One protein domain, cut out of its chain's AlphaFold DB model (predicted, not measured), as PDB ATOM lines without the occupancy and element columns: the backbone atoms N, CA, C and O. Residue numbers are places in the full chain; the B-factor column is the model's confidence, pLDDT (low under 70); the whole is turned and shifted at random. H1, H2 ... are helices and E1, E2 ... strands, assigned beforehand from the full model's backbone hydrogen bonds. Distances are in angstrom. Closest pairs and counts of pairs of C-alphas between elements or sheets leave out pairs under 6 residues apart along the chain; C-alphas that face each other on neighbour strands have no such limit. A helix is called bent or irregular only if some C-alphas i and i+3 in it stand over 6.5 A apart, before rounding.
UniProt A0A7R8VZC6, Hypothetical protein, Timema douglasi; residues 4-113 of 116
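This is residues 4 to 113 of the 116 residues of the protein "Hypothetical protein" of Timema douglasi (UniProt A0A7R8VZC6). A drawn-out chain has H1 at one end, the bent helix H3 at the other, and H2 with short strand E1 between them; no helix touches another. The 110 printed residues hold three named helices and one named strand, ordered H1, H2, E1, H3: mostly helix. It is an extended rod, 74 by 32 by 28 A, radius of gyration of the C-alphas 22.1 A.

H1, residues 17 to 33, is apart from H2, residues 55 to 68. The closest C-alphas of H2 and E1, residues 81 to 83, are Lys 56 and Leu 82, 7.4 A apart. H3, residues 86 to 111, one helix by its hydrogen bonds, is bent: C-alphas 96 and 99 are 6.6 A apart. Its arms, H3a to residue 96 and H3b from 99, have a shallow tilt of 28 degrees. Every O i to N i+4 pair is within hydrogen-bond range in H1, H2 and H3a; 7 of 9 in H3b.

H1, 24.3 A long, begins at C-alpha 17 (2.784, -6.007, 39.312). H2 measures 20.3 A, E1 6.4 A, H3a 14.9 A; H3b, 18.2 A, ends at C-alpha 111 (-40.470, -11.624, 26.121).

The farthest C-alphas, Asn 38 and Gly 113, are 75.3 A apart. The printed part has no cut; links H1 to H2 and H2 to E1 are long. Only residue 113 has pLDDT under 70.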
ATOM      1  N   ALA A   4     -10.355 -22.713  31.109       91.94
ATOM      2  CA  ALA A   4      -9.070 -22.345  30.540       91.94
ATOM      3  C   ALA A   4      -8.372 -23.586  29.977       91.94
ATOM      4  O   ALA A   4      -8.356 -24.652  30.606       91.94
ATOM      5  N   HIS A   5      -7.784 -23.444  28.786       94.31
ATOM      6  CA  HIS A   5      -6.950 -24.480  28.177       94.31
ATOM      7  C   HIS A   5      -5.545 -24.431  28.787       94.31
ATOM      8  O   HIS A   5      -4.600 -23.931  28.187       94.31
ATOM      9  N   VAL A   6      -5.436 -24.907  30.024       93.06
ATOM     10  CA  VAL A   6      -4.214 -24.877  30.827       93.06
ATOM     11  C   VAL A   6      -4.026 -26.228  31.506       93.06
ATOM     12  O   VAL A   6      -4.957 -26.799  32.080       93.06
ATOM     13  N   ASP A   7      -2.799 -26.741  31.464       94.06
ATOM     14  CA  ASP A   7      -2.408 -27.890  32.272       94.06
ATOM     15  C   ASP A   7      -2.164 -27.437  33.716       94.06
ATOM     16  O   ASP A   7      -1.165 -26.786  34.027       94.06
ATOM     17  N   GLY A   8      -3.090 -27.799  34.606       92.19
ATOM     18  CA  GLY A   8      -3.043 -27.438  36.022       92.19
ATOM     19  C   GLY A   8      -1.790 -27.920  36.764       92.19
ATOM     20  O   GLY A   8      -1.485 -27.380  37.823       92.19
ATOM     21  N   SER A   9      -1.067 -28.909  36.226       93.88
ATOM     22  CA  SER A   9       0.171 -29.432  36.821       93.88
ATOM     23  C   SER A   9       1.420 -28.612  36.484       93.88
ATOM     24  O   SER A   9       2.490 -28.864  37.035       93.88
ATOM     25  N   LYS A  10       1.311 -27.637  35.573       93.31
ATOM     26  CA  LYS A  10       2.437 -26.789  35.171       93.31
ATOM     27  C   LYS A  10       2.638 -25.633  36.143       93.31
ATOM     28  O   LYS A  10       1.679 -25.107  36.709       93.31
ATOM     29  N   ILE A  11       3.901 -25.232  36.283       92.50
ATOM     30  CA  ILE A  11       4.308 -24.056  37.051       92.50
ATOM     31  C   ILE A  11       3.730 -22.806  36.379       92.50
ATOM     32  O   ILE A  11       3.834 -22.630  35.164       92.50
ATOM     33  N   ALA A  12       3.117 -21.958  37.190       91.06
ATOM     34  CA  ALA A  12       2.669 -20.623  36.860       91.06
ATOM     35  C   ALA A  12       3.741 -19.634  37.342       91.06
ATOM     36  O   ALA A  12       3.811 -19.318  38.530       91.06
ATOM     37  N   ASP A  13       4.603 -19.169  36.434       89.69
ATOM     38  CA  ASP A  13       5.573 -18.113  36.753       89.69
ATOM     39  C   ASP A  13       4.866 -16.753  36.713       89.69
ATOM     40  O   ASP A  13       4.761 -16.109  35.670       89.69
ATOM     41  N   ILE A  14       4.281 -16.376  37.850       89.94
ATOM     42  CA  ILE A  14       3.500 -15.151  38.009       89.94
ATOM     43  C   ILE A  14       4.112 -14.329  39.130       89.94
ATOM     44  O   ILE A  14       4.393 -14.846  40.211       89.94
ATOM     45  N   VAL A  15       4.256 -13.030  38.885       90.56
ATOM     46  CA  VAL A  15       4.730 -12.074  39.881       90.56
ATOM     47  C   VAL A  15       3.754 -10.897  39.961       90.56
ATOM     48  O   VAL A  15       3.337 -10.398  38.913       90.56
ATOM     49  N   PRO A  16       3.356 -10.442  41.166       91.75
ATOM     50  CA  PRO A  16       2.487  -9.278  41.309       91.75
ATOM     51  C   PRO A  16       3.121  -8.023  40.707       91.75
ATOM     52  O   PRO A  16       4.306  -7.756  40.921       91.75
ATOM     53  N   VAL A  17       2.318  -7.223  40.000       94.25
ATOM     54  CA  VAL A  17       2.784  -6.007  39.312       94.25
ATOM     55  C   VAL A  17       3.464  -5.020  40.264       94.25
ATOM     56  O   VAL A  17       4.508  -4.470  39.926       94.25
ATOM     57  N   ASP A  18       2.954  -4.873  41.487       96.56
ATOM     58  CA  ASP A  18       3.525  -3.962  42.483       96.56
ATOM     59  C   ASP A  18       4.944  -4.372  42.887       96.56
ATOM     60  O   ASP A  18       5.812  -3.527  43.101       96.56
ATOM     61  N   MET A  19       5.224  -5.679  42.932       94.25
ATOM     62  CA  MET A  19       6.577  -6.160  43.206       94.25
ATOM     63  C   MET A  19       7.516  -5.879  42.032       94.25
ATOM     64  O   MET A  19       8.677  -5.545  42.258       94.25
ATOM     65  N   VAL A  20       7.017  -5.957  40.791       94.69
ATOM     66  CA  VAL A  20       7.793  -5.590  39.597       94.69
ATOM     67  C   VAL A  20       8.153  -4.106  39.647       94.69
ATOM     68  O   VAL A  20       9.319  -3.758  39.478       94.69
ATOM     69  N   VAL A  21       7.192  -3.232  39.964       97.12
ATOM     70  CA  VAL A  21       7.423  -1.783  40.101       97.12
ATOM     71  C   VAL A  21       8.432  -1.488  41.211       97.12
ATOM     72  O   VAL A  21       9.398  -0.760  40.984       97.12
ATOM     73  N   ASN A  22       8.277  -2.107  42.383       96.75
ATOM     74  CA  ASN A  22       9.222  -1.945  43.488       96.75
ATOM     75  C   ASN A  22      10.634  -2.416  43.106       96.75
ATOM     76  O   ASN A  22      11.616  -1.745  43.425       96.75
ATOM     77  N   SER A  23      10.744  -3.530  42.373       95.31
ATOM     78  CA  SER A  23      12.031  -4.019  41.869       95.31
ATOM     79  C   SER A  23      12.663  -3.044  40.868       95.31
ATOM     80  O   SER A  23      13.870  -2.814  40.904       95.31
ATOM     81  N   LEU A  24      11.858  -2.397  40.022       96.31
ATOM     82  CA  LEU A  24      12.337  -1.415  39.053       96.31
ATOM     83  C   LEU A  24      12.875  -0.157  39.748       96.31
ATOM     84  O   LEU A  24      13.952   0.323  39.409       96.31
ATOM     85  N   ILE A  25      12.170   0.347  40.762       97.00
ATOM     86  CA  ILE A  25      12.623   1.504  41.549       97.00
ATOM     87  C   ILE A  25      13.926   1.170  42.288       97.00
ATOM     88  O   ILE A  25      14.874   1.956  42.261       97.00
ATOM     89  N   ALA A  26      14.002  -0.012  42.905       95.88
ATOM     90  CA  ALA A  26      15.193  -0.457  43.623       95.88
ATOM     91  C   ALA A  26      16.409  -0.611  42.696       95.88
ATOM     92  O   ALA A  26      17.512  -0.193  43.046       95.88
ATOM     93  N   THR A  27      16.217  -1.168  41.499       94.69
ATOM     94  CA  THR A  27      17.304  -1.322  40.518       94.69
ATOM     95  C   THR A  27      17.744   0.020  39.941       94.69
ATOM     96  O   THR A  27      18.942   0.253  39.809       94.69
ATOM     97  N   ALA A  28      16.816   0.949  39.687       93.50
ATOM     98  CA  ALA A  28      17.152   2.316  39.291       93.50
ATOM     99  C   ALA A  28      17.994   3.033  40.363       93.50
ATOM    100  O   ALA A  28      18.998   3.669  40.036       93.50
ATOM    101  N   TRP A  29      17.628   2.886  41.640       94.75
ATOM    102  CA  TRP A  29      18.408   3.418  42.758       94.75
ATOM    103  C   TRP A  29      19.807   2.792  42.850       94.75
ATOM    104  O   TRP A  29      20.782   3.520  43.027       94.75
ATOM    105  N   ASP A  30      19.934   1.468  42.699       92.44
ATOM    106  CA  ASP A  30      21.234   0.775  42.746       92.44
ATOM    107  C   ASP A  30      22.163   1.197  41.597       92.44
ATOM    108  O   ASP A  30      23.365   1.398  41.791       92.44
ATOM    109  N   VAL A  31      21.608   1.388  40.398       91.06
ATOM    110  CA  VAL A  31      22.355   1.892  39.235       91.06
ATOM    111  C   VAL A  31      22.810   3.336  39.457       91.06
ATOM    112  O   VAL A  31      23.951   3.669  39.139       91.06
ATOM    113  N   ALA A  32      21.953   4.187  40.030       91.12
ATOM    114  CA  ALA A  32      22.297   5.576  40.328       91.12
ATOM    115  C   ALA A  32      23.329   5.705  41.463       91.12
ATOM    116  O   ALA A  32      24.192   6.581  41.413       91.12
ATOM    117  N   SER A  33      23.250   4.833  42.472       90.50
ATOM    118  CA  SER A  33      24.094   4.884  43.675       90.50
ATOM    119  C   SER A  33      25.482   4.279  43.468       90.50
ATOM    120  O   SER A  33      26.442   4.718  44.096       90.50
ATOM    121  N   ALA A  34      25.607   3.286  42.587       82.38
ATOM    122  CA  ALA A  34      26.874   2.646  42.244       82.38
ATOM    123  C   ALA A  34      27.061   2.627  40.717       82.38
ATOM    124  O   ALA A  34      26.922   1.565  40.094       82.38
ATOM    125  N   PRO A  35      27.349   3.795  40.106       74.81
ATOM    126  CA  PRO A  35      27.489   3.925  38.665       74.81
ATOM    127  C   PRO A  35      28.811   3.302  38.206       74.81
ATOM    128  O   PRO A  35      29.822   3.984  38.040       74.81
ATOM    129  N   ASP A  36      28.805   1.992  37.984       79.62
ATOM    130  CA  ASP A  36      29.886   1.313  37.282       79.62
ATOM    131  C   ASP A  36      29.664   1.459  35.770       79.62
ATOM    132  O   ASP A  36      28.800   0.818  35.177       79.62
ATOM    133  N   ARG A  37      30.409   2.376  35.140       72.31
ATOM    134  CA  ARG A  37      30.239   2.717  33.715       72.31
ATOM    135  C   ARG A  37      30.786   1.651  32.766       72.31
ATOM    136  O   ARG A  37      30.516   1.725  31.570       72.31
ATOM    137  N   ASN A  38      31.544   0.688  33.283       79.38
ATOM    138  CA  ASN A  38      32.204  -0.327  32.469       79.38
ATOM    139  C   ASN A  38      31.391  -1.626  32.364       79.38
ATOM    140  O   ASN A  38      31.705  -2.460  31.517       79.38
ATOM    141  N   ILE A  39      30.354  -1.808  33.193       82.75
ATOM    142  CA  ILE A  39      29.559  -3.041  33.245       82.75
ATOM    143  C   ILE A  39      28.068  -2.703  33.316       82.75
ATOM    144  O   ILE A  39      27.585  -2.126  34.288       82.75
ATOM    145  N   ALA A  40      27.307  -3.122  32.304       83.50
ATOM    146  CA  ALA A  40      25.852  -3.051  32.352       83.50
ATOM    147  C   ALA A  40      25.307  -4.092  33.348       83.50
ATOM    148  O   ALA A  40      25.461  -5.297  33.142       83.50
ATOM    149  N   LYS A  41      24.659  -3.633  34.425       88.12
ATOM    150  CA  LYS A  41      23.983  -4.510  35.392       88.12
ATOM    151  C   LYS A  41      22.652  -5.005  34.810       88.12
ATOM    152  O   LYS A  41      21.830  -4.202  34.373       88.12
ATOM    153  N   VAL A  42      22.431  -6.320  34.826       90.44
ATOM    154  CA  VAL A  42      21.184  -6.957  34.371       90.44
ATOM    155  C   VAL A  42      20.493  -7.604  35.566       90.44
ATOM    156  O   VAL A  42      21.083  -8.445  36.241       90.44
ATOM    157  N   TYR A  43      19.235  -7.235  35.810       91.56
ATOM    158  CA  TYR A  43      18.426  -7.776  36.902       91.56
ATOM    159  C   TYR A  43      17.284  -8.611  36.328       91.56
ATOM    160  O   TYR A  43      16.468  -8.110  35.556       91.56
ATOM    161  N   ALA A  44      17.221  -9.885  36.711       91.00
ATOM    162  CA  ALA A  44      16.108 -10.765  36.379       91.00
ATOM    163  C   ALA A  44      15.133 -10.827  37.559       91.00
ATOM    164  O   ALA A  44      15.531 -11.144  38.680       91.00
ATOM    165  N   PHE A  45      13.856 -10.550  37.297       90.62
ATOM    166  CA  PHE A  45      12.796 -10.625  38.295       90.62
ATOM    167  C   PHE A  45      11.730 -11.630  37.844       90.62
ATOM    168  O   PHE A  45      11.004 -11.399  36.882       90.62
ATOM    169  N   THR A  46      11.696 -12.777  38.517       88.81
ATOM    170  CA  THR A  46      10.823 -13.937  38.253       88.81
ATOM    171  C   THR A  46      10.431 -14.552  39.596       88.81
ATOM    172  O   THR A  46      11.147 -14.362  40.586       88.81
ATOM    173  N   SER A  47       9.330 -15.311  39.654       84.56
ATOM    174  CA  SER A  47       8.999 -16.094  40.854       84.56
ATOM    175  C   SER A  47      10.066 -17.169  41.134       84.56
ATOM    176  O   SER A  47      10.302 -17.568  42.281       84.56
ATOM    177  N   GLY A  48      10.785 -17.591  40.083       77.88
ATOM    178  CA  GLY A  48      11.937 -18.483  40.159       77.88
ATOM    179  C   GLY A  48      11.613 -19.856  40.754       77.88
ATOM    180  O   GLY A  48      10.478 -20.325  40.744       77.88
ATOM    181  N   SER A  49      12.635 -20.534  41.290       75.19
ATOM    182  CA  SER A  49      12.484 -21.831  41.972       75.19
ATOM    183  C   SER A  49      12.087 -21.725  43.444       75.19
ATOM    184  O   SER A  49      11.743 -22.733  44.054       75.19
ATOM    185  N   ARG A  50      12.140 -20.522  44.028       75.00
ATOM    186  CA  ARG A  50      11.891 -20.311  45.462       75.00
ATOM    187  C   ARG A  50      10.411 -20.257  45.822       75.00
ATOM    188  O   ARG A  50      10.068 -20.676  46.918       75.00
ATOM    189  N   ASN A  51       9.559 -19.747  44.933       79.12
ATOM    190  CA  ASN A  51       8.123 -19.634  45.181       79.12
ATOM    191  C   ASN A  51       7.323 -20.145  43.976       79.12
ATOM    192  O   ASN A  51       6.621 -19.402  43.290       79.12
ATOM    193  N   GLN A  52       7.499 -21.428  43.666       84.44
ATOM    194  CA  GLN A  52       6.789 -22.058  42.560       84.44
ATOM    195  C   GLN A  52       5.338 -22.316  42.951       84.44
ATOM    196  O   GLN A  52       5.055 -23.013  43.923       84.44
ATOM    197  N   LEU A  53       4.424 -21.788  42.147       90.38
ATOM    198  CA  LEU A  53       2.997 -22.044  42.250       90.38
ATOM    199  C   LEU A  53       2.558 -22.776  40.984       90.38
ATOM    200  O   LEU A  53       2.960 -22.388  39.892       90.38
ATOM    201  N   ILE A  54       1.755 -23.831  41.096       94.00
ATOM    202  CA  ILE A  54       1.153 -24.475  39.919       94.00
ATOM    203  C   ILE A  54      -0.212 -23.861  39.613       94.00
ATOM    204  O   ILE A  54      -0.918 -23.401  40.513       94.00
ATOM    205  N   TRP A  55      -0.617 -23.889  38.342       93.62
ATOM    206  CA  TRP A  55      -1.892 -23.309  37.900       93.62
ATOM    207  C   TRP A  55      -3.098 -23.846  38.677       93.62
ATOM    208  O   TRP A  55      -4.011 -23.086  38.995       93.62
ATOM    209  N   LYS A  56      -3.096 -25.140  39.017       93.19
ATOM    210  CA  LYS A  56      -4.173 -25.753  39.801       93.19
ATOM    211  C   LYS A  56      -4.332 -25.105  41.177       93.19
ATOM    212  O   LYS A  56      -5.458 -24.804  41.566       93.19
ATOM    213  N   ASP A  57      -3.232 -24.881  41.887       92.69
ATOM    214  CA  ASP A  57      -3.259 -24.328  43.243       92.69
ATOM    215  C   ASP A  57      -3.583 -22.837  43.217       92.69
ATOM    216  O   ASP A  57      -4.400 -22.375  44.013       92.69
ATOM    217  N   LEU A  58      -3.035 -22.102  42.242       91.50
ATOM    218  CA  LEU A  58      -3.391 -20.704  42.006       91.50
ATOM    219  C   LEU A  58      -4.904 -20.541  41.848       91.50
ATOM    220  O   LEU A  58      -5.528 -19.764  42.567       91.50
ATOM    221  N   PHE A  59      -5.507 -21.275  40.911       90.81
ATOM    222  CA  PHE A  59      -6.926 -21.117  40.622       90.81
ATOM    223  C   PHE A  59      -7.826 -21.655  41.726       90.81
ATOM    224  O   PHE A  59      -8.902 -21.100  41.934       90.81
ATOM    225  N   LYS A  60      -7.380 -22.666  42.477       90.88
ATOM    226  CA  LYS A  60      -8.075 -23.099  43.690       90.88
ATOM    227  C   LYS A  60      -8.119 -21.972  44.725       90.88
ATOM    228  O   LYS A  60      -9.204 -21.597  45.151       90.88
ATOM    229  N   ASN A  61      -6.972 -21.369  45.041       89.88
ATOM    230  CA  ASN A  61      -6.889 -20.274  46.012       89.88
ATOM    231  C   ASN A  61      -7.706 -19.047  45.569       89.88
ATOM    232  O   ASN A  61      -8.376 -18.409  46.385       89.88
ATOM    233  N   LEU A  62      -7.680 -18.729  44.269       87.94
ATOM    234  CA  LEU A  62      -8.504 -17.665  43.692       87.94
ATOM    235  C   LEU A  62     -10.000 -17.985  43.787       87.94
ATOM    236  O   LEU A  62     -10.773 -17.097  44.131       87.94
ATOM    237  N   SER A  63     -10.411 -19.227  43.511       88.19
ATOM    238  CA  SER A  63     -11.810 -19.659  43.629       88.19
ATOM    239  C   SER A  63     -12.297 -19.571  45.071       88.19
ATOM    240  O   SER A  63     -13.349 -18.992  45.324       88.19
ATOM    241  N   ASP A  64     -11.508 -20.079  46.021       88.56
ATOM    242  CA  ASP A  64     -11.837 -20.047  47.448       88.56
ATOM    243  C   ASP A  64     -12.007 -18.595  47.930       88.56
ATOM    244  O   ASP A  64     -12.992 -18.263  48.588       88.56
ATOM    245  N   SER A  65     -11.112 -17.695  47.510       87.25
ATOM    246  CA  SER A  65     -11.203 -16.260  47.819       87.25
ATOM    247  C   SER A  65     -12.418 -15.595  47.161       87.25
ATOM    248  O   SER A  65     -13.124 -14.806  47.790       87.25
ATOM    249  N   ALA A  66     -12.695 -15.932  45.900       85.25
ATOM    250  CA  ALA A  66     -13.827 -15.407  45.143       85.25
ATOM    251  C   ALA A  66     -15.189 -15.829  45.715       85.25
ATOM    252  O   ALA A  66     -16.171 -15.107  45.556       85.25
ATOM    253  N   HIS A  67     -15.265 -16.984  46.381       84.75
ATOM    254  CA  HIS A  67     -16.483 -17.436  47.056       84.75
ATOM    255  C   HIS A  67     -16.771 -16.668  48.342       84.75
ATOM    256  O   HIS A  67     -17.936 -16.472  48.681       84.75
ATOM    257  N   VAL A  68     -15.728 -16.205  49.032       87.75
ATOM    258  CA  VAL A  68     -15.868 -15.365  50.228       87.75
ATOM    259  C   VAL A  68     -16.220 -13.923  49.849       87.75
ATOM    260  O   VAL A  68     -17.008 -13.281  50.539       87.75
ATOM    261  N   LEU A  69     -15.664 -13.419  48.745       85.44
ATOM    262  CA  LEU A  69     -15.849 -12.043  48.272       85.44
ATOM    263  C   LEU A  69     -16.376 -12.023  46.826       85.44
ATOM    264  O   LEU A  69     -15.621 -11.716  45.896       85.44
ATOM    265  N   PRO A  70     -17.664 -12.346  46.601       82.88
ATOM    266  CA  PRO A  70     -18.241 -12.304  45.267       82.88
ATOM    267  C   PRO A  70     -18.362 -10.860  44.764       82.88
ATOM    268  O   PRO A  70     -18.662  -9.931  45.513       82.88
ATOM    269  N   SER A  71     -18.173 -10.670  43.457       83.00
ATOM    270  CA  SER A  71     -18.409  -9.371  42.819       83.00
ATOM    271  C   SER A  71     -19.898  -9.015  42.845       83.00
ATOM    272  O   SER A  71     -20.748  -9.855  42.561       83.00
ATOM    273  N   VAL A  72     -20.215  -7.749  43.121       85.06
ATOM    274  CA  VAL A  72     -21.600  -7.246  43.203       85.06
ATOM    275  C   VAL A  72     -22.362  -7.433  41.884       85.06
ATOM    276  O   VAL A  72     -23.566  -7.661  41.882       85.06
ATOM    277  N   ASN A  73     -21.643  -7.402  40.759       83.50
ATOM    278  CA  ASN A  73     -22.197  -7.571  39.412       83.50
ATOM    279  C   ASN A  73     -22.038  -9.009  38.887       83.50
ATOM    280  O   ASN A  73     -22.057  -9.252  37.677       83.50
ATOM    281  N   CYS A  74     -21.804  -9.979  39.773       80.62
ATOM    282  CA  CYS A  74     -21.616 -11.363  39.377       80.62
ATOM    283  C   CYS A  74     -22.966 -12.010  39.040       80.62
ATOM    284  O   CYS A  74     -23.750 -12.345  39.921       80.62
ATOM    285  N   MET A  75     -23.228 -12.221  37.749       78.19
ATOM    286  CA  MET A  75     -24.466 -12.862  37.276       78.19
ATOM    287  C   MET A  75     -24.530 -14.371  37.570       78.19
ATOM    288  O   MET A  75     -25.581 -14.983  37.421       78.19
ATOM    289  N   TYR A  76     -23.405 -14.999  37.920       77.38
ATOM    290  CA  TYR A  76     -23.268 -16.452  38.029       77.38
ATOM    291  C   TYR A  76     -22.130 -16.828  38.964       77.38
ATOM    292  O   TYR A  76     -21.100 -16.166  38.970       77.38
ATOM    293  N   TYR A  77     -22.256 -17.970  39.635       80.25
ATOM    294  CA  TYR A  77     -21.210 -18.487  40.512       80.25
ATOM    295  C   TYR A  77     -19.849 -18.628  39.800       80.25
ATOM    296  O   TYR A  77     -19.764 -19.108  38.662       80.25
ATOM    297  N   LEU A  78     -18.784 -18.200  40.481       78.31
ATOM    298  CA  LEU A  78     -17.407 -18.233  39.988       78.31
ATOM    299  C   LEU A  78     -16.875 -19.669  40.001       78.31
ATOM    300  O   LEU A  78     -16.331 -20.133  40.989       78.31
ATOM    301  N   VAL A  79     -17.039 -20.378  38.889       80.44
ATOM    302  CA  VAL A  79     -16.444 -21.705  38.676       80.44
ATOM    303  C   VAL A  79     -15.319 -21.583  37.662       80.44
ATOM    304  O   VAL A  79     -15.500 -20.942  36.622       80.44
ATOM    305  N   MET A  80     -14.186 -22.237  37.931       85.81
ATOM    306  CA  MET A  80     -13.108 -22.366  36.960       85.81
ATOM    307  C   MET A  80     -12.689 -23.817  36.734       85.81
ATOM    308  O   MET A  80     -12.297 -24.524  37.657       85.81
ATOM    309  N   VAL A  81     -12.728 -24.234  35.472       89.25
ATOM    310  CA  VAL A  81     -12.297 -25.558  35.023       89.25
ATOM    311  C   VAL A  81     -11.012 -25.426  34.214       89.25
ATOM    312  O   VAL A  81     -10.982 -24.786  33.162       89.25
ATOM    313  N   LEU A  82      -9.947 -26.067  34.689       91.94
ATOM    314  CA  LEU A  82      -8.691 -26.188  33.956       91.94
ATOM    315  C   LEU A  82      -8.680 -27.506  33.195       91.94
ATOM    316  O   LEU A  82      -8.912 -28.570  33.769       91.94
ATOM    317  N   THR A  83      -8.385 -27.446  31.905       93.00
ATOM    318  CA  THR A  83      -8.247 -28.640  31.076       93.00
ATOM    319  C   THR A  83      -7.036 -28.515  30.174       93.00
ATOM    320  O   THR A  83      -6.805 -27.479  29.564       93.00
ATOM    321  N   LYS A  84      -6.288 -29.609  30.032       94.25
ATOM    322  CA  LYS A  84      -5.170 -29.725  29.088       94.25
ATOM    323  C   LYS A  84      -5.618 -30.053  27.657       94.25
ATOM    324  O   LYS A  84      -4.830 -29.939  26.721       94.25
ATOM    325  N   HIS A  85      -6.865 -30.489  27.475       95.25
ATOM    326  CA  HIS A  85      -7.379 -30.962  26.192       95.25
ATOM    327  C   HIS A  85      -8.190 -29.873  25.488       95.25
ATOM    328  O   HIS A  85      -9.223 -29.439  25.998       95.25
ATOM    329  N   LEU A  86      -7.771 -29.505  24.273       93.75
ATOM    330  CA  LEU A  86      -8.411 -28.458  23.471       93.75
ATOM    331  C   LEU A  86      -9.883 -28.764  23.156       93.75
ATOM    332  O   LEU A  86     -10.718 -27.864  23.174       93.75
ATOM    333  N   LEU A  87     -10.217 -30.027  22.875       95.25
ATOM    334  CA  LEU A  87     -11.592 -30.426  22.563       95.25
ATOM    335  C   LEU A  87     -12.508 -30.264  23.779       95.25
ATOM    336  O   LEU A  87     -13.572 -29.662  23.665       95.25
ATOM    337  N   LEU A  88     -12.064 -30.735  24.947       93.94
ATOM    338  CA  LEU A  88     -12.813 -30.567  26.189       93.94
ATOM    339  C   LEU A  88     -12.953 -29.083  26.540       93.94
ATOM    340  O   LEU A  88     -14.043 -28.649  26.879       93.94
ATOM    341  N   TYR A  89     -11.883 -28.296  26.378       94.19
ATOM    342  CA  TYR A  89     -11.935 -26.843  26.544       94.19
ATOM    343  C   TYR A  89     -13.012 -26.212  25.661       94.19
ATOM    344  O   TYR A  89     -13.872 -25.510  26.173       94.19
ATOM    345  N   ARG A  90     -13.018 -26.509  24.354       94.50
ATOM    346  CA  ARG A  90     -14.006 -25.960  23.413       94.50
ATOM    347  C   ARG A  90     -15.435 -26.347  23.783       94.50
ATOM    348  O   ARG A  90     -16.310 -25.487  23.771       94.50
ATOM    349  N   LEU A  91     -15.666 -27.615  24.126       95.06
ATOM    350  CA  LEU A  91     -16.980 -28.078  24.575       95.06
ATOM    351  C   LEU A  91     -17.419 -27.337  25.840       95.06
ATOM    352  O   LEU A  91     -18.532 -26.821  25.892       95.06
ATOM    353  N   CYS A  92     -16.539 -27.232  26.835       92.31
ATOM    354  CA  CYS A  92     -16.840 -26.526  28.069       92.31
ATOM    355  C   CYS A  92     -17.062 -25.024  27.840       92.31
ATOM    356  O   CYS A  92     -18.008 -24.485  28.399       92.31
ATOM    357  N   SER A  93     -16.283 -24.353  26.990       91.88
ATOM    358  CA  SER A  93     -16.508 -22.943  26.636       91.88
ATOM    359  C   SER A  93     -17.870 -22.731  25.971       91.88
ATOM    360  O   SER A  93     -18.594 -21.808  26.331       91.88
ATOM    361  N   ILE A  94     -18.279 -23.611  25.052       93.69
ATOM    362  CA  ILE A  94     -19.609 -23.518  24.430       93.69
ATOM    363  C   ILE A  94     -20.705 -23.714  25.484       93.69
ATOM    364  O   ILE A  94     -21.613 -22.894  25.596       93.69
ATOM    365  N   LEU A  95     -20.619 -24.781  26.279       92.69
ATOM    366  CA  LEU A  95     -21.680 -25.155  27.214       92.69
ATOM    367  C   LEU A  95     -21.762 -24.244  28.444       92.69
ATOM    368  O   LEU A  95     -22.855 -23.983  28.934       92.69
ATOM    369  N   LEU A  96     -20.625 -23.775  28.962       90.19
ATOM    370  CA  LEU A  96     -20.554 -22.989  30.196       90.19
ATOM    371  C   LEU A  96     -20.506 -21.485  29.949       90.19
ATOM    372  O   LEU A  96     -20.741 -20.741  30.897       90.19
ATOM    373  N   GLU A  97     -20.209 -21.017  28.736       88.44
ATOM    374  CA  GLU A  97     -20.147 -19.582  28.424       88.44
ATOM    375  C   GLU A  97     -21.171 -19.197  27.358       88.44
ATOM    376  O   GLU A  97     -22.069 -18.408  27.649       88.44
ATOM    377  N   LEU A  98     -21.079 -19.783  26.159       91.56
ATOM    378  CA  LEU A  98     -21.894 -19.369  25.012       91.56
ATOM    379  C   LEU A  98     -23.380 -19.681  25.208       91.56
ATOM    380  O   LEU A  98     -24.214 -18.797  25.054       91.56
ATOM    381  N   VAL A  99     -23.717 -20.920  25.571       92.56
ATOM    382  CA  VAL A  99     -25.114 -21.346  25.734       92.56
ATOM    383  C   VAL A  99     -25.840 -20.496  26.794       92.56
ATOM    384  O   VAL A  99     -26.888 -19.938  26.467       92.56
ATOM    385  N   PRO A 100     -25.305 -20.302  28.020       89.06
ATOM    386  CA  PRO A 100     -25.920 -19.414  29.006       89.06
ATOM    387  C   PRO A 100     -26.031 -17.962  28.536       89.06
ATOM    388  O   PRO A 100     -27.064 -17.344  28.775       89.06
ATOM    389  N   ALA A 101     -25.010 -17.422  27.860       89.75
ATOM    390  CA  ALA A 101     -25.062 -16.061  27.325       89.75
ATOM    391  C   ALA A 101     -26.202 -15.911  26.307       89.75
ATOM    392  O   ALA A 101     -27.037 -15.023  26.448       89.75
ATOM    393  N   CYS A 102     -26.325 -16.858  25.371       91.38
ATOM    394  CA  CYS A 102     -27.424 -16.875  24.412       91.38
ATOM    395  C   CYS A 102     -28.796 -16.928  25.098       91.38
ATOM    396  O   CYS A 102     -29.721 -16.270  24.634       91.38
ATOM    397  N   PHE A 103     -28.951 -17.674  26.196       90.81
ATOM    398  CA  PHE A 103     -30.207 -17.684  26.953       90.81
ATOM    399  C   PHE A 103     -30.501 -16.337  27.618       90.81
ATOM    400  O   PHE A 103     -31.634 -15.861  27.542       90.81
ATOM    401  N   VAL A 104     -29.499 -15.723  28.251       89.31
ATOM    402  CA  VAL A 104     -29.644 -14.408  28.895       89.31
ATOM    403  C   VAL A 104     -30.016 -13.333  27.872       89.31
ATOM    404  O   VAL A 104     -30.860 -12.496  28.178       89.31
ATOM    405  N   ASP A 105     -29.475 -13.401  26.655       88.50
ATOM    406  CA  ASP A 105     -29.768 -12.441  25.586       88.50
ATOM    407  C   ASP A 105     -31.111 -12.724  24.883       88.50
ATOM    408  O   ASP A 105     -31.870 -11.805  24.565       88.50
ATOM    409  N   ALA A 106     -31.448 -13.998  24.653       90.06
ATOM    410  CA  ALA A 106     -32.648 -14.383  23.909       90.06
ATOM    411  C   ALA A 106     -33.939 -14.267  24.732       90.06
ATOM    412  O   ALA A 106     -34.986 -13.926  24.182       90.06
ATOM    413  N   VAL A 107     -33.904 -14.543  26.043       88.25
ATOM    414  CA  VAL A 107     -35.111 -14.523  26.890       88.25
ATOM    415  C   VAL A 107     -35.780 -13.142  26.922       88.25
ATOM    416  O   VAL A 107     -36.997 -13.086  26.722       88.25
ATOM    417  N   PRO A 108     -35.053 -12.025  27.122       84.50
ATOM    418  CA  PRO A 108     -35.618 -10.687  27.007       84.50
ATOM    419  C   PRO A 108     -36.168 -10.419  25.609       84.50
ATOM    420  O   PRO A 108     -37.315 -10.002  25.507       84.50
ATOM    421  N   TYR A 109     -35.410 -10.735  24.552       85.69
ATOM    422  CA  TYR A 109     -35.823 -10.513  23.161       85.69
ATOM    423  C   TYR A 109     -37.143 -11.219  22.807       85.69
ATOM    424  O   TYR A 109     -37.995 -10.658  22.121       85.69
ATOM    425  N   ILE A 110     -37.341 -12.441  23.309       85.38
ATOM    426  CA  ILE A 110     -38.582 -13.200  23.114       85.38
ATOM    427  C   ILE A 110     -39.724 -12.612  23.962       85.38
ATOM    428  O   ILE A 110     -40.857 -12.536  23.490       85.38
ATOM    429  N   ARG A 111     -39.451 -12.172  25.202       79.00
ATOM    430  CA  ARG A 111     -40.470 -11.624  26.121       79.00
ATOM    431  C   ARG A 111     -40.977 -10.236  25.746       79.00
ATOM    432  O   ARG A 111     -42.160  -9.974  25.932       79.00
ATOM    433  N   THR A 112     -40.123  -9.351  25.241       70.88
ATOM    434  CA  THR A 112     -40.526  -8.012  24.774       70.88
ATOM    435  C   THR A 112     -41.028  -8.013  23.334       70.88
ATOM    436  O   THR A 112     -41.174  -6.935  22.759       70.88
ATOM    437  N   GLY A 113     -41.295  -9.203  22.772       59.12
ATOM    438  CA  GLY A 113     -41.676  -9.453  21.388       59.12
ATOM    439  C   GLY A 113     -42.302  -8.245  20.710       59.12
ATOM    440  O   GLY A 113     -43.427  -7.877  21.021       59.12
TER     441      GLY A 113